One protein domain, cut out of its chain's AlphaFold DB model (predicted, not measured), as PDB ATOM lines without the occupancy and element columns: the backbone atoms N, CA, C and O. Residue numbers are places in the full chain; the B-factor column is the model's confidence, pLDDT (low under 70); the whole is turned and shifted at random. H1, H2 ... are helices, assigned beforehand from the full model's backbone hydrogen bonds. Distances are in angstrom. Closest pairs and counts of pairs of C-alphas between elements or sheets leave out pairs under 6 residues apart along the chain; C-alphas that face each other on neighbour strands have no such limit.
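Overview. This is residues 2 to 123 of the 128 residues of the protein "Dimer_Tnp_hAT domain-containing protein" of Chenopodium quinoa (UniProt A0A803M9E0). An open zigzag of helices: H1 and H2 pack on the first part of long H3, H4 folds back, and H5 runs off as an arm towards H6. The 122 printed residues hold six named helices, H1 to H6, and no named strand: all helix, extended, radius of gyration of the C-alphas 25.3 A, flat, spanning 77 by 55 by 28 A.

Along the chain. H1, residues 2 to 11, begins at C-alpha 2 (83.048, 210.853, 153.543). H2 is residues 24 to 31. H3, residues 36 to 65, is 41.5 A long, with a kink of 27 degrees near residue 50. H4 is residues 75 to 90, 22.5 A; H5 is residues 96 to 113, 25.9 A. H6, residues 120 to 123, ends at C-alpha 123 (106.245, 170.695, 200.107).

Arrangement. H1 touches H3 at its residues 37 to 38 alone, about perpendicular at 77 degrees; the closest C-alphas, of Met 3 and Asn 37, are 6.0 A apart. H2 and H3 form a hairpin, touching at H3's residues 39 to 43 alone, opposite ways at a shallow tilt of 33 degrees, only just short of steep; the closest C-alphas, of Trp 28 and Gly 39, are 6.2 A apart. H4, H5 and H6 touch no helix. Every O i to N i+4 pair is within hydrogen-bond range in H1, H2, H4 and H5, 22 of 26 in H3; H6 is too short for one.

Size, cuts and confidence. The farthest C-alphas, of Asp 18 and Asp 121, are 78.9 A apart. The printed part has no cut; the H1 to H2 link is long. Residue 51 and residues 54 to 73, 90 to 99 and 112 to 123 have pLDDT under 70.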
ATOM      1  N   GLU A   2      83.867 210.938 152.316       77.62
ATOM      2  CA  GLU A   2      83.048 210.853 153.543       77.62
ATOM      3  C   GLU A   2      82.828 212.207 154.241       77.62
ATOM      4  O   GLU A   2      81.694 212.541 154.550       77.62
ATOM      5  N   MET A   3      83.875 213.032 154.386       85.38
ATOM      6  CA  MET A   3      83.751 214.375 154.978       85.38
ATOM      7  C   MET A   3      82.792 215.291 154.205       85.38
ATOM      8  O   MET A   3      82.075 216.061 154.825       85.38
ATOM      9  N   GLN A   4      82.777 215.216 152.869       88.25
ATOM     10  CA  GLN A   4      81.904 216.067 152.057       88.25
ATOM     11  C   GLN A   4      80.441 215.673 152.256       88.25
ATOM     12  O   GLN A   4      79.622 216.531 152.527       88.25
ATOM     13  N   ILE A   5      80.139 214.372 152.225       92.19
ATOM     14  CA  ILE A   5      78.783 213.851 152.455       92.19
ATOM     15  C   ILE A   5      78.294 214.202 153.866       92.19
ATOM     16  O   ILE A   5      77.143 214.577 154.061       92.19
ATOM     17  N   GLU A   6      79.169 214.068 154.861       93.38
ATOM     18  CA  GLU A   6      78.860 214.423 156.244       93.38
ATOM     19  C   GLU A   6      78.623 215.928 156.416       93.38
ATOM     20  O   GLU A   6      77.697 216.322 157.123       93.38
ATOM     21  N   LEU A   7      79.434 216.758 155.756       92.81
ATOM     22  CA  LEU A   7      79.277 218.208 155.740       92.81
ATOM     23  C   LEU A   7      77.974 218.620 155.057       92.81
ATOM     24  O   LEU A   7      77.238 219.419 155.620       92.81
ATOM     25  N   ASP A   8      77.675 218.056 153.889       94.19
ATOM     26  CA  ASP A   8      76.439 218.335 153.156       94.19
ATOM     27  C   ASP A   8      75.226 217.976 154.027       94.19
ATOM     28  O   ASP A   8      74.339 218.800 154.224       94.19
ATOM     29  N   LYS A   9      75.257 216.808 154.682       92.12
ATOM     30  CA  LYS A   9      74.228 216.400 155.647       92.12
ATOM     31  C   LYS A   9      74.096 217.372 156.826       92.12
ATOM     32  O   LYS A   9      72.982 217.642 157.252       92.12
ATOM     33  N   TYR A  10      75.205 217.863 157.381       91.69
ATOM     34  CA  TYR A  10      75.175 218.847 158.469       91.69
ATOM     35  C   TYR A  10      74.550 220.176 158.020       91.69
ATOM     36  O   TYR A  10      73.781 220.769 158.768       91.69
ATOM     37  N   LEU A  11      74.858 220.630 156.802       92.12
ATOM     38  CA  LEU A  11      74.327 221.876 156.238       92.12
ATOM     39  C   LEU A  11      72.841 221.786 155.861       92.12
ATOM     40  O   LEU A  11      72.176 222.814 155.777       92.12
ATOM     41  N   GLU A  12      72.336 220.576 155.619       93.25
ATOM     42  CA  GLU A  12      70.921 220.300 155.352       93.25
ATOM     43  C   GLU A  12      70.071 220.155 156.627       93.25
ATOM     44  O   GLU A  12      68.845 220.126 156.525       93.25
ATOM     45  N   GLU A  13      70.678 220.045 157.817       88.12
ATOM     46  CA  GLU A  13      69.916 219.968 159.067       88.12
ATOM     47  C   GLU A  13      69.296 221.315 159.442       88.12
ATOM     48  O   GLU A  13      69.894 222.378 159.267       88.12
ATOM     49  N   ASP A  14      68.092 221.246 160.012       83.62
ATOM     50  CA  ASP A  14      67.427 222.416 160.567       83.62
ATOM     51  C   ASP A  14      68.320 223.062 161.632       83.62
ATOM     52  O   ASP A  14      68.894 222.396 162.503       83.62
ATOM     53  N   THR A  15      68.436 224.386 161.565       78.25
ATOM     54  CA  THR A  15      69.158 225.147 162.579       78.25
ATOM     55  C   THR A  15      68.456 224.997 163.920       78.25
ATOM     56  O   THR A  15      67.227 224.983 163.975       78.25
ATOM     57  N   ALA A  16      69.234 224.924 165.004       74.62
ATOM     58  CA  ALA A  16      68.665 225.019 166.342       74.62
ATOM     59  C   ALA A  16      67.798 226.282 166.442       74.62
ATOM     60  O   ALA A  16      68.150 227.317 165.867       74.62
ATOM     61  N   ASP A  17      66.673 226.177 167.153       78.50
ATOM     62  CA  ASP A  17      65.840 227.334 167.463       78.50
ATOM     63  C   ASP A  17      66.696 228.433 168.111       78.50
ATOM     64  O   ASP A  17      67.719 228.150 168.744       78.50
ATOM     65  N   ASP A  18      66.280 229.690 167.951       73.62
ATOM     66  CA  ASP A  18      66.962 230.840 168.550       73.62
ATOM     67  C   ASP A  18      66.699 230.838 170.067       73.62
ATOM     68  O   ASP A  18      65.764 231.457 170.578       73.62
ATOM     69  N   ILE A  19      67.454 229.997 170.776       80.06
ATOM     70  CA  ILE A  19      67.392 229.826 172.223       80.06
ATOM     71  C   ILE A  19      68.452 230.755 172.823       80.06
ATOM     72  O   ILE A  19      69.639 230.592 172.539       80.06
ATOM     73  N   ASP A  20      68.036 231.671 173.703       77.25
ATOM     74  CA  ASP A  20      68.906 232.680 174.342       77.25
ATOM     75  C   ASP A  20      70.159 232.091 175.033       77.25
ATOM     76  O   ASP A  20      71.152 232.789 175.236       77.25
ATOM     77  N   GLU A  21      70.134 230.803 175.393       83.56
ATOM     78  CA  GLU A  21      71.196 230.110 176.129       83.56
ATOM     79  C   GLU A  21      71.667 228.831 175.410       83.56
ATOM     80  O   GLU A  21      71.812 227.758 175.997       83.56
ATOM     81  N   PHE A  22      71.879 228.917 174.095       85.81
ATOM     82  CA  PHE A  22      72.390 227.791 173.312       85.81
ATOM     83  C   PHE A  22      73.884 227.515 173.575       85.81
ATOM     84  O   PHE A  22      74.770 228.253 173.139       85.81
ATOM     85  N   ASP A  23      74.182 226.391 174.234       86.81
ATOM     86  CA  ASP A  23      75.553 225.902 174.410       86.81
ATOM     87  C   ASP A  23      76.025 225.101 173.184       86.81
ATOM     88  O   ASP A  23      75.817 223.886 173.061       86.81
ATOM     89  N   ILE A  24      76.725 225.797 172.286       87.62
ATOM     90  CA  ILE A  24      77.318 225.225 171.072       87.62
ATOM     91  C   ILE A  24      78.316 224.089 171.361       87.62
ATOM     92  O   ILE A  24      78.406 223.137 170.580       87.62
ATOM     93  N   LEU A  25      79.057 224.136 172.474       87.62
ATOM     94  CA  LEU A  25      80.040 223.100 172.811       87.62
ATOM     95  C   LEU A  25      79.336 221.824 173.273       87.62
ATOM     96  O   LEU A  25      79.705 220.723 172.850       87.62
ATOM     97  N   SER A  26      78.290 221.969 174.088       88.56
ATOM     98  CA  SER A  26      77.434 220.847 174.473       88.56
ATOM     99  C   SER A  26      76.729 220.243 173.261       88.56
ATOM    100  O   SER A  26      76.706 219.018 173.125       88.56
ATOM    101  N   TRP A  27      76.242 221.059 172.322       90.19
ATOM    102  CA  TRP A  27      75.623 220.560 171.090       90.19
ATOM    103  C   TRP A  27      76.582 219.684 170.271       90.19
ATOM    104  O   TRP A  27      76.228 218.558 169.904       90.19
ATOM    105  N   TRP A  28      77.822 220.136 170.043       91.19
ATOM    106  CA  TRP A  28      78.832 219.336 169.335       91.19
ATOM    107  C   TRP A  28      79.219 218.066 170.092       91.19
ATOM    108  O   TRP A  28      79.450 217.027 169.470       91.19
ATOM    109  N   LYS A  29      79.233 218.107 171.429       88.44
ATOM    110  CA  LYS A  29      79.473 216.925 172.268       88.44
ATOM    111  C   LYS A  29      78.388 215.861 172.081       88.44
ATOM    112  O   LYS A  29      78.722 214.686 171.954       88.44
ATOM    113  N   PHE A  30      77.114 216.253 172.025       90.31
ATOM    114  CA  PHE A  30      76.005 215.316 171.802       90.31
ATOM    115  C   PHE A  30      75.945 214.789 170.363       90.31
ATOM    116  O   PHE A  30      75.574 213.637 170.144       90.31
ATOM    117  N   ASN A  31      76.354 215.595 169.382       90.44
ATOM    118  CA  ASN A  31      76.285 215.232 167.964       90.44
ATOM    119  C   ASN A  31      77.580 214.620 167.403       90.44
ATOM    120  O   ASN A  31      77.624 214.264 166.226       90.44
ATOM    121  N   TYR A  32      78.607 214.407 168.232       88.56
ATOM    122  CA  TYR A  32      79.904 213.860 167.811       88.56
ATOM    123  C   TYR A  32      79.799 212.535 167.038       88.56
ATOM    124  O   TYR A  32      80.528 212.322 166.075       88.56
ATOM    125  N   LEU A  33      78.885 211.639 167.430       89.19
ATOM    126  CA  LEU A  33      78.698 210.356 166.739       89.19
ATOM    127  C   LEU A  33      77.992 210.498 165.383       89.19
ATOM    128  O   LEU A  33      78.178 209.652 164.513       89.19
ATOM    129  N   ARG A  34      77.182 211.549 165.202       90.88
ATOM    130  CA  ARG A  34      76.498 211.848 163.932       90.88
ATOM    131  C   ARG A  34      77.436 212.538 162.951       90.88
ATOM    132  O   ARG A  34      77.342 212.281 161.753       90.88
ATOM    133  N   PHE A  35      78.324 213.373 163.487       92.44
ATOM    134  CA  PHE A  35      79.227 214.233 162.735       92.44
ATOM    135  C   PHE A  35      80.675 214.138 163.251       92.44
ATOM    136  O   PHE A  35      81.207 215.108 163.804       92.44
ATOM    137  N   PRO A  36      81.338 212.975 163.125       92.00
ATOM    138  CA  PRO A  36      82.676 212.776 163.671       92.00
ATOM    139  C   PRO A  36      83.767 213.588 162.960       92.00
ATOM    140  O   PRO A  36      84.717 214.023 163.617       92.00
ATOM    141  N   ASN A  37      83.681 213.804 161.642       92.44
ATOM    142  CA  ASN A  37      84.687 214.572 160.905       92.44
ATOM    143  C   ASN A  37      84.406 216.073 160.994       92.44
ATOM    144  O   ASN A  37      85.324 216.846 161.277       92.44
ATOM    145  N   VAL A  38      83.149 216.487 160.818       92.19
ATOM    146  CA  VAL A  38      82.746 217.897 160.927       92.19
ATOM    147  C   VAL A  38      82.906 218.375 162.370       92.19
ATOM    148  O   VAL A  38      83.455 219.449 162.598       92.19
ATOM    149  N   GLY A  39      82.553 217.546 163.357       92.00
ATOM    150  CA  GLY A  39      82.722 217.864 164.775       92.00
ATOM    151  C   GLY A  39      84.177 218.064 165.199       92.00
ATOM    152  O   GLY A  39      84.452 218.893 166.066       92.00
ATOM    153  N   ARG A  40      85.139 217.378 164.566       90.62
ATOM    154  CA  ARG A  40      86.575 217.638 164.787       90.62
ATOM    155  C   ARG A  40      86.974 219.026 164.297       90.62
ATOM    156  O   ARG A  40      87.616 219.755 165.044       90.62
ATOM    157  N   VAL A  41      86.553 219.398 163.088       90.88
ATOM    158  CA  VAL A  41      86.828 220.730 162.525       90.88
ATOM    159  C   VAL A  41      86.148 221.814 163.358       90.88
ATOM    160  O   VAL A  41      86.784 222.800 163.718       90.88
ATOM    161  N   ALA A  42      84.882 221.612 163.724       90.88
ATOM    162  CA  ALA A  42      84.130 222.546 164.550       90.88
ATOM    163  C   ALA A  42      84.793 222.761 165.912       90.88
ATOM    164  O   ALA A  42      84.947 223.901 166.337       90.88
ATOM    165  N   ARG A  43      85.260 221.694 166.573       88.94
ATOM    166  CA  ARG A  43      86.034 221.814 167.814       88.94
ATOM    167  C   ARG A  43      87.278 222.675 167.609       88.94
ATOM    168  O   ARG A  43      87.507 223.582 168.396       88.94
ATOM    169  N   ASP A  44      88.063 222.413 166.573       87.06
ATOM    170  CA  ASP A  44      89.318 223.136 166.351       87.06
ATOM    171  C   ASP A  44      89.060 224.631 166.047       87.06
ATOM    172  O   ASP A  44      89.775 225.500 166.551       87.06
ATOM    173  N   VAL A  45      87.984 224.947 165.314       88.88
ATOM    174  CA  VAL A  45      87.535 226.328 165.046       88.88
ATOM    175  C   VAL A  45      87.011 227.017 166.308       88.88
ATOM    176  O   VAL A  45      87.370 228.163 166.565       88.88
ATOM    177  N   LEU A  46      86.190 226.338 167.113       85.56
ATOM    178  CA  LEU A  46      85.588 226.897 168.330       85.56
ATOM    179  C   LEU A  46      86.599 227.053 169.474       85.56
ATOM    180  O   LEU A  46      86.452 227.938 170.315       85.56
ATOM    181  N   VAL A  47      87.644 226.225 169.507       80.75
ATOM    182  CA  VAL A  47      88.719 226.305 170.504       80.75
ATOM    183  C   VAL A  47      89.625 227.515 170.260       80.75
ATOM    184  O   VAL A  47      90.107 228.103 171.226       80.75
ATOM    185  N   ALA A  48      89.836 227.941 169.010       77.69
ATOM    186  CA  ALA A  48      90.748 229.048 168.705       77.69
ATOM    187  C   ALA A  48      90.384 230.375 169.419       77.69
ATOM    188  O   ALA A  48      91.259 230.927 170.089       77.69
ATOM    189  N   PRO A  49      89.125 230.862 169.398       70.38
ATOM    190  CA  PRO A  49      88.725 232.044 170.165       70.38
ATOM    191  C   PRO A  49      88.894 231.879 171.682       70.38
ATOM    192  O   PRO A  49      89.354 232.799 172.357       70.38
ATOM    193  N   VAL A  50      88.562 230.700 172.220       70.75
ATOM    194  CA  VAL A  50      88.680 230.399 173.659       70.75
ATOM    195  C   VAL A  50      90.139 230.460 174.104       70.75
ATOM    196  O   VAL A  50      90.453 231.033 175.148       70.75
ATOM    197  N   LEU A  51      91.041 229.916 173.288       69.12
ATOM    198  CA  LEU A  51      92.472 229.964 173.533       69.12
ATOM    199  C   LEU A  51      92.996 231.401 173.515       69.12
ATOM    200  O   LEU A  51      93.687 231.790 174.452       69.12
ATOM    201  N   THR A  52      92.644 232.214 172.516       71.00
ATOM    202  CA  THR A  52      93.095 233.616 172.438       71.00
ATOM    203  C   THR A  52      92.674 234.419 173.667       71.00
ATOM    204  O   THR A  52      93.517 235.070 174.284       71.00
ATOM    205  N   ILE A  53      91.412 234.306 174.086       70.31
ATOM    206  CA  ILE A  53      90.896 234.994 175.280       70.31
ATOM    207  C   ILE A  53      91.623 234.510 176.548       70.31
ATOM    208  O   ILE A  53      91.999 235.314 177.406       70.31
ATOM    209  N   ALA A  54      91.877 233.203 176.666       68.56
ATOM    210  CA  ALA A  54      92.623 232.638 177.788       68.56
ATOM    211  C   ALA A  54      94.089 233.107 177.811       68.56
ATOM    212  O   ALA A  54      94.602 233.440 178.881       68.56
ATOM    213  N   TYR A  55      94.756 233.185 176.656       66.31
ATOM    214  CA  TYR A  55      96.129 233.680 176.549       66.31
ATOM    215  C   TYR A  55      96.231 235.168 176.890       66.31
ATOM    216  O   TYR A  55      97.136 235.549 177.629       66.31
ATOM    217  N   GLU A  56      95.298 236.004 176.426       67.00
ATOM    218  CA  GLU A  56      95.250 237.427 176.784       67.00
ATOM    219  C   GLU A  56      95.012 237.629 178.286       67.00
ATOM    220  O   GLU A  56      95.678 238.451 178.920       67.00
ATOM    221  N   SER A  57      94.127 236.831 178.890       68.00
ATOM    222  CA  SER A  57      93.877 236.848 180.338       68.00
ATOM    223  C   SER A  57      95.091 236.375 181.150       68.00
ATOM    224  O   SER A  57      95.493 237.022 182.126       68.00
ATOM    225  N   ALA A  58      95.740 235.289 180.722       67.12
ATOM    226  CA  ALA A  58      96.961 234.778 181.343       67.12
ATOM    227  C   ALA A  58      98.118 235.786 181.230       67.12
ATOM    228  O   ALA A  58      98.837 236.018 182.204       67.12
ATOM    229  N   PHE A  59      98.264 236.443 180.078       64.31
ATOM    230  CA  PHE A  59      99.270 237.480 179.849       64.31
ATOM    231  C   PHE A  59      98.982 238.764 180.646       64.31
ATOM    232  O   PHE A  59      99.887 239.359 181.228       64.31
ATOM    233  N   SER A  60      97.716 239.160 180.761       66.75
ATOM    234  CA  SER A  60      97.291 240.284 181.607       66.75
ATOM    235  C   SER A  60      97.551 240.020 183.097       66.75
ATOM    236  O   SER A  60      97.953 240.915 183.847       66.75
ATOM    237  N   THR A  61      97.377 238.771 183.533       62.81
ATOM    238  CA  THR A  61      97.631 238.349 184.918       62.81
ATOM    239  C   THR A  61      99.129 238.269 185.225       62.81
ATOM    240  O   THR A  61      99.563 238.686 186.304       62.81
ATOM    241  N   SER A  62      99.946 237.803 184.275       56.72
ATOM    242  CA  SER A  62     101.399 237.681 184.452       56.72
ATOM    243  C   SER A  62     102.090 239.038 184.655       56.72
ATOM    244  O   SER A  62     103.064 239.119 185.399       56.72
ATOM    245  N   GLY A  63     101.537 240.132 184.120       59.31
ATOM    246  CA  GLY A  63     102.039 241.488 184.369       59.31
ATOM    247  C   GLY A  63     101.982 241.935 185.840       59.31
ATOM    248  O   GLY A  63     102.770 242.787 186.240       59.31
ATOM    249  N   ARG A  64     101.092 241.356 186.663       60.56
ATOM    250  CA  ARG A  64     100.913 241.734 188.083       60.56
ATOM    251  C   ARG A  64     101.608 240.790 189.062       60.56
ATOM    252  O   ARG A  64     101.910 241.195 190.177       60.56
ATOM    253  N   PHE A  65     101.851 239.542 188.663       54.50
ATOM    254  CA  PHE A  65     102.423 238.505 189.534       54.50
ATOM    255  C   PHE A  65     103.959 238.428 189.463       54.50
ATOM    256  O   PHE A  65     104.601 237.840 190.329       54.50
ATOM    257  N   LEU A  66     104.565 239.017 188.428       55.16
ATOM    258  CA  LEU A  66     105.982 238.822 188.112       55.16
ATOM    259  C   LEU A  66     106.926 239.919 188.610       55.16
ATOM    260  O   LEU A  66     108.136 239.728 188.518       55.16
ATOM    261  N   ASP A  67     106.430 241.026 189.163       58.34
ATOM    262  CA  ASP A  67     107.296 242.132 189.603       58.34
ATOM    263  C   ASP A  67     108.237 241.720 190.757       58.34
ATOM    264  O   ASP A  67     109.409 242.084 190.780       58.34
ATOM    265  N   GLN A  68     107.772 240.847 191.658       57.38
ATOM    266  CA  GLN A  68     108.535 240.415 192.838       57.38
ATOM    267  C   GLN A  68     109.399 239.157 192.605       57.38
ATOM    268  O   GLN A  68     110.383 238.954 193.311       57.38
ATOM    269  N   PHE A  69     109.066 238.327 191.606       53.66
ATOM    270  CA  PHE A  69     109.786 237.083 191.267       53.66
ATOM    271  C   PHE A  69     110.783 237.239 190.101       53.66
ATOM    272  O   PHE A  69     111.672 236.399 189.930       53.66
ATOM    273  N   ARG A  70     110.690 238.315 189.301       55.09
ATOM    274  CA  ARG A  70     111.625 238.583 188.189       55.09
ATOM    275  C   ARG A  70     113.062 238.838 188.628       55.09
ATOM    276  O   ARG A  70     113.969 238.655 187.822       55.09
ATOM    277  N   SER A  71     113.286 239.253 189.868       57.38
ATOM    278  CA  SER A  71     114.624 239.553 190.377       57.38
ATOM    279  C   SER A  71     115.469 238.303 190.664       57.38
ATOM    280  O   SER A  71     116.688 238.438 190.748       57.38
ATOM    281  N   SER A  72     114.883 237.096 190.759       62.84
ATOM    282  CA  SER A  72     115.645 235.869 191.073       62.84
ATOM    283  C   SER A  72     115.324 234.625 190.237       62.84
ATOM    284  O   SER A  72     116.086 233.661 190.297       62.84
ATOM    285  N   SER A  73     114.223 234.591 189.482       66.38
ATOM    286  CA  SER A  73     113.796 233.382 188.761       66.38
ATOM    287  C   SER A  73     114.051 233.474 187.259       66.38
ATOM    288  O   SER A  73     113.776 234.485 186.615       66.38
ATOM    289  N   THR A  74     114.555 232.387 186.672       74.00
ATOM    290  CA  THR A  74     114.742 232.305 185.220       74.00
ATOM    291  C   THR A  74     113.383 232.216 184.507       74.00
ATOM    292  O   THR A  74     112.443 231.636 185.058       74.00
ATOM    293  N   PRO A  75     113.253 232.729 183.266       73.38
ATOM    294  CA  PRO A  75     112.003 232.676 182.497       73.38
ATOM    295  C   PRO A  75     111.375 231.276 182.412       73.38
ATOM    296  O   PRO A  75     110.159 231.138 182.471       73.38
ATOM    297  N   ARG A  76     112.211 230.230 182.372       73.50
ATOM    298  CA  ARG A  76     111.788 228.824 182.346       73.50
ATOM    299  C   ARG A  76     111.091 228.369 183.636       73.50
ATOM    300  O   ARG A  76     110.161 227.575 183.580       73.50
ATOM    301  N   VAL A  77     111.532 228.863 184.795       79.31
ATOM    302  CA  VAL A  77     110.897 228.558 186.092       79.31
ATOM    303  C   VAL A  77     109.541 229.253 186.190       79.31
ATOM    304  O   VAL A  77     108.573 228.653 186.644       79.31
ATOM    305  N   VAL A  78     109.456 230.491 185.704       77.75
ATOM    306  CA  VAL A  78     108.197 231.243 185.651       77.75
ATOM    307  C   VAL A  78     107.170 230.550 184.752       77.75
ATOM    308  O   VAL A  78     106.029 230.364 185.166       77.75
ATOM    309  N   GLU A  79     107.572 230.125 183.553       79.12
ATOM    310  CA  GLU A  79     106.714 229.372 182.630       79.12
ATOM    311  C   GLU A  79     106.195 228.078 183.272       79.12
ATOM    312  O   GLU A  79     104.992 227.822 183.257       79.12
ATOM    313  N   GLY A  80     107.076 227.308 183.920       83.12
ATOM    314  CA  GLY A  80     106.690 226.087 184.631       83.12
ATOM    315  C   GLY A  80     105.661 226.332 185.740       83.12
ATOM    316  O   GLY A  80     104.687 225.588 185.842       83.12
ATOM    317  N   LEU A  81     105.831 227.396 186.530       79.62
ATOM    318  CA  LEU A  81     104.897 227.758 187.603       79.62
ATOM    319  C   LEU A  81     103.523 228.177 187.063       79.62
ATOM    320  O   LEU A  81     102.501 227.744 187.595       79.62
ATOM    321  N   VAL A  82     103.486 228.979 185.997       79.62
ATOM    322  CA  VAL A  82     102.231 229.413 185.362       79.62
ATOM    323  C   VAL A  82     101.507 228.229 184.716       79.62
ATOM    324  O   VAL A  82     100.297 228.082 184.891       79.62
ATOM    325  N   CYS A  83     102.230 227.345 184.023       78.56
ATOM    326  CA  CYS A  83     101.663 226.129 183.436       78.56
ATOM    327  C   CYS A  83     101.084 225.195 184.508       78.56
ATOM    328  O   CYS A  83      99.939 224.764 184.374       78.56
ATOM    329  N   ALA A  84     101.822 224.944 185.595       80.62
ATOM    330  CA  ALA A  84     101.356 224.111 186.703       80.62
ATOM    331  C   ALA A  84     100.111 224.705 187.380       80.62
ATOM    332  O   ALA A  84      99.135 223.996 187.617       80.62
ATOM    333  N   GLN A  85     100.100 226.017 187.635       78.44
ATOM    334  CA  GLN A  85      98.945 226.697 188.220       78.44
ATOM    335  C   GLN A  85      97.709 226.622 187.313       78.44
ATOM    336  O   GLN A  85      96.605 226.372 187.800       78.44
ATOM    337  N   ASN A  86      97.875 226.830 186.004       76.50
ATOM    338  CA  ASN A  86      96.775 226.731 185.044       76.50
ATOM    339  C   ASN A  86      96.236 225.298 184.944       76.50
ATOM    340  O   ASN A  86      95.021 225.111 184.914       76.50
ATOM    341  N   TRP A  87      97.107 224.288 184.960       74.88
ATOM    342  CA  TRP A  87      96.703 222.878 184.974       74.88
ATOM    343  C   TRP A  87      95.908 222.500 186.224       74.88
ATOM    344  O   TRP A  87      94.853 221.878 186.099       74.88
ATOM    345  N   LEU A  88      96.358 222.935 187.404       76.62
ATOM    346  CA  LEU A  88      95.656 222.705 188.672       76.62
ATOM    347  C   LEU A  88      94.284 223.395 188.734       76.62
ATOM    348  O   LEU A  88      93.410 222.951 189.467       76.62
ATOM    349  N   ARG A  89      94.080 224.479 187.975       72.81
ATOM    350  CA  ARG A  89      92.793 225.192 187.895       72.81
ATOM    351  C   ARG A  89      91.830 224.617 186.856       72.81
ATOM    352  O   ARG A  89      90.625 224.777 187.008       72.81
ATOM    353  N   ALA A  90      92.346 224.000 185.793       66.81
ATOM    354  CA  ALA A  90      91.554 223.505 184.662       66.81
ATOM    355  C   ALA A  90      90.927 222.117 184.896       66.81
ATOM    356  O   ALA A  90      90.166 221.631 184.063       66.81
ATOM    357  N   THR A  91      91.258 221.460 186.002       59.12
ATOM    358  CA  THR A  91      90.882 220.075 186.292       59.12
ATOM    359  C   THR A  91      90.263 219.996 187.686       59.12
ATOM    360  O   THR A  91      90.734 220.670 188.603       59.12
ATOM    361  N   PRO A  92      89.228 219.167 187.901       60.34
ATOM    362  CA  PRO A  92      88.794 218.816 189.240       60.34
ATOM    363  C   PRO A  92      89.771 217.762 189.772       60.34
ATOM    364  O   PRO A  92      89.405 216.598 189.922       60.34
ATOM    365  N   PHE A  93      91.043 218.122 189.970       55.75
ATOM    366  CA  PHE A  93      91.931 217.216 190.686       55.75
ATOM    367  C   PHE A  93      91.361 217.027 192.097       55.75
ATOM    368  O   PHE A  93      90.957 218.009 192.733       55.75
ATOM    369  N   PRO A  94      91.326 215.784 192.607       57.72
ATOM    370  CA  PRO A  94      91.270 215.593 194.041       57.72
ATOM    371  C   PRO A  94      92.405 216.408 194.676       57.72
ATOM    372  O   PRO A  94      93.473 216.567 194.080       57.72
ATOM    373  N   SER A  95      92.174 216.969 195.861       60.59
ATOM    374  CA  SER A  95      93.235 217.613 196.639       60.59
ATOM    375  C   SER A  95      94.466 216.699 196.697       60.59
ATOM    376  O   SER A  95      94.326 215.481 196.699       60.59
ATOM    377  N   ILE A  96      95.669 217.282 196.748       65.50
ATOM    378  CA  ILE A  96      96.938 216.527 196.781       65.50
ATOM    379  C   ILE A  96      96.906 215.421 197.853       65.50
ATOM    380  O   ILE A  96      97.405 214.331 197.604       65.50
ATOM    381  N   GLU A  97      96.250 215.672 198.990       63.03
ATOM    382  CA  GLU A  97      95.964 214.671 200.030       63.03
ATOM    383  C   GLU A  97      95.259 213.426 199.495       63.03
ATOM    384  O   GLU A  97      95.722 212.318 199.724       63.03
ATOM    385  N   LYS A  98      94.200 213.588 198.702       63.88
ATOM    386  CA  LYS A  98      93.450 212.463 198.149       63.88
ATOM    387  C   LYS A  98      94.235 211.708 197.068       63.88
ATOM    388  O   LYS A  98      94.090 210.500 196.942       63.88
ATOM    389  N   CYS A  99      95.115 212.386 196.328       65.56
ATOM    390  CA  CYS A  99      96.053 211.700 195.436       65.56
ATOM    391  C   CYS A  99      97.110 210.889 196.206       65.56
ATOM    392  O   CYS A  99      97.516 209.835 195.729       65.56
ATOM    393  N   LEU A 100      97.561 211.363 197.372       73.12
ATOM    394  CA  LEU A 100      98.498 210.625 198.228       73.12
ATOM    395  C   LEU A 100      97.831 209.402 198.868       73.12
ATOM    396  O   LEU A 100      98.424 208.329 198.853       73.12
ATOM    397  N   GLU A 101      96.581 209.534 199.321       75.00
ATOM    398  CA  GLU A 101      95.777 208.411 199.824       75.00
ATOM    399  C   GLU A 101      95.592 207.315 198.756       75.00
ATOM    400  O   GLU A 101      95.745 206.132 199.047       75.00
ATOM    401  N   GLU A 102      95.314 207.693 197.501       75.50
ATOM    402  CA  GLU A 102      95.195 206.742 196.384       75.50
ATOM    403  C   GLU A 102      96.521 206.017 196.081       75.50
ATOM    404  O   GLU A 102      96.508 204.837 195.732       75.50
ATOM    405  N   VAL A 103      97.668 206.686 196.238       76.56
ATOM    406  CA  VAL A 103      98.993 206.063 196.068       76.56
ATOM    407  C   VAL A 103      99.308 205.103 197.216       76.56
ATOM    408  O   VAL A 103      99.768 203.995 196.950       76.56
ATOM    409  N   GLU A 104      99.018 205.478 198.463       79.25
ATOM    410  CA  GLU A 104      99.210 204.603 199.629       79.25
ATOM    411  C   GLU A 104      98.355 203.329 199.529       79.25
ATOM    412  O   GLU A 104      98.863 202.231 199.752       79.25
ATOM    413  N   LEU A 105      97.099 203.453 199.090       79.94
ATOM    414  CA  LEU A 105      96.211 202.314 198.822       79.94
ATOM    415  C   LEU A 105      96.765 201.379 197.736       79.94
ATOM    416  O   LEU A 105      96.762 200.163 197.907       79.94
ATOM    417  N   LEU A 106      97.296 201.928 196.639       76.75
ATOM    418  CA  LEU A 106      97.908 201.126 195.572       76.75
ATOM    419  C   LEU A 106      99.194 200.422 196.031       76.75
ATOM    420  O   LEU A 106      99.483 199.305 195.596       76.75
ATOM    421  N   GLU A 107      99.973 201.053 196.909       75.50
ATOM    422  CA  GLU A 107     101.149 200.433 197.522       75.50
ATOM    423  C   GLU A 107     100.775 199.299 198.484       75.50
ATOM    424  O   GLU A 107     101.478 198.286 198.539       75.50
ATOM    425  N   GLU A 108      99.684 199.444 199.236       76.81
ATOM    426  CA  GLU A 108      99.141 198.377 200.082       76.81
ATOM    427  C   GLU A 108      98.593 197.216 199.250       76.81
ATOM    428  O   GLU A 108      98.921 196.062 199.530       76.81
ATOM    429  N   ASP A 109      97.857 197.492 198.175       75.75
ATOM    430  CA  ASP A 109      97.346 196.465 197.261       75.75
ATOM    431  C   ASP A 109      98.480 195.662 196.601       75.75
ATOM    432  O   ASP A 109      98.406 194.433 196.507       75.75
ATOM    433  N   LEU A 110      99.577 196.322 196.217       71.00
ATOM    434  CA  LEU A 110     100.779 195.655 195.701       71.00
ATOM    435  C   LEU A 110     101.461 194.766 196.749       71.00
ATOM    436  O   LEU A 110     101.945 193.683 196.409       71.00
ATOM    437  N   LYS A 111     101.491 195.185 198.019       72.12
ATOM    438  CA  LYS A 111     102.031 194.374 199.127       72.12
ATOM    439  C   LYS A 111     101.147 193.168 199.422       72.12
ATOM    440  O   LYS A 111     101.664 192.076 199.640       72.12
ATOM    441  N   ASN A 112      99.833 193.346 199.371       67.19
ATOM    442  CA  ASN A 112      98.860 192.282 199.600       67.19
ATOM    443  C   ASN A 112      98.875 191.241 198.474       67.19
ATOM    444  O   ASN A 112      98.655 190.058 198.723       67.19
ATOM    445  N   MET A 113      99.208 191.652 197.247       63.66
ATOM    446  CA  MET A 113      99.414 190.738 196.121       63.66
ATOM    447  C   MET A 113     100.700 189.900 196.249       63.66
ATOM    448  O   MET A 113     100.797 188.836 195.641       63.66
ATOM    449  N   ALA A 114     101.679 190.350 197.044       60.03
ATOM    450  CA  ALA A 114     102.941 189.647 197.286       60.03
ATOM    451  C   ALA A 114     102.893 188.653 198.466       60.03
ATOM    452  O   ALA A 114     103.898 187.998 198.741       60.03
ATOM    453  N   ILE A 115     101.748 188.476 199.136       52.38
ATOM    454  CA  ILE A 115     101.561 187.405 200.127       52.38
ATOM    455  C   ILE A 115     101.111 186.144 199.387       52.38
ATOM    456  O   ILE A 115      99.940 185.780 199.322       52.38
ATOM    457  N   GLY A 116     102.101 185.510 198.777       51.19
ATOM    458  CA  GLY A 116     102.043 184.178 198.202       51.19
ATOM    459  C   GLY A 116     103.369 183.471 198.447       51.19
ATOM    460  O   GLY A 116     103.890 182.832 197.538       51.19
ATOM    461  N   ASP A 117     103.928 183.620 199.654       53.78
ATOM    462  CA  ASP A 117     104.808 182.596 200.219       53.78
ATOM    463  C   ASP A 117     103.912 181.372 200.440       53.78
ATOM    464  O   ASP A 117     103.294 181.195 201.486       53.78
ATOM    465  N   ALA A 118     103.721 180.597 199.373       52.44
ATOM    466  CA  ALA A 118     103.209 179.250 199.496       52.44
ATOM    467  C   ALA A 118     104.259 178.463 200.279       52.44
ATOM    468  O   ALA A 118     105.416 178.395 199.857       52.44
ATOM    469  N   ASP A 119     103.833 177.929 201.421       53.41
ATOM    470  CA  ASP A 119     104.580 177.093 202.348       53.41
ATOM    471  C   ASP A 119     105.576 176.159 201.636       53.41
ATOM    472  O   ASP A 119     105.233 175.077 201.156       53.41
ATOM    473  N   ILE A 120     106.849 176.563 201.588       51.25
ATOM    474  CA  ILE A 120     107.938 175.675 201.153       51.25
ATOM    475  C   ILE A 120     108.129 174.541 202.178       51.25
ATOM    476  O   ILE A 120     108.550 173.446 201.808       51.25
ATOM    477  N   ASP A 121     107.742 174.768 203.437       50.38
ATOM    478  CA  ASP A 121     107.806 173.766 204.503       50.38
ATOM    479  C   ASP A 121     106.759 172.642 204.332       50.38
ATOM    480  O   ASP A 121     107.032 171.506 204.711       50.38
ATOM    481  N   GLU A 122     105.618 172.889 203.672       53.41
ATOM    482  CA  GLU A 122     104.589 171.858 203.420       53.41
ATOM    483  C   GLU A 122     104.921 170.981 202.187       53.41
ATOM    484  O   GLU A 122     104.470 169.841 202.072       53.41
ATOM    485  N   LEU A 123     105.787 171.459 201.279       50.16
ATOM    486  CA  LEU A 123     106.245 170.695 200.107       50.16
ATOM    487  C   LEU A 123     107.388 169.710 200.406       50.16
ATOM    488  O   LEU A 123     107.652 168.830 199.582       50.16
TER     489      LEU A 123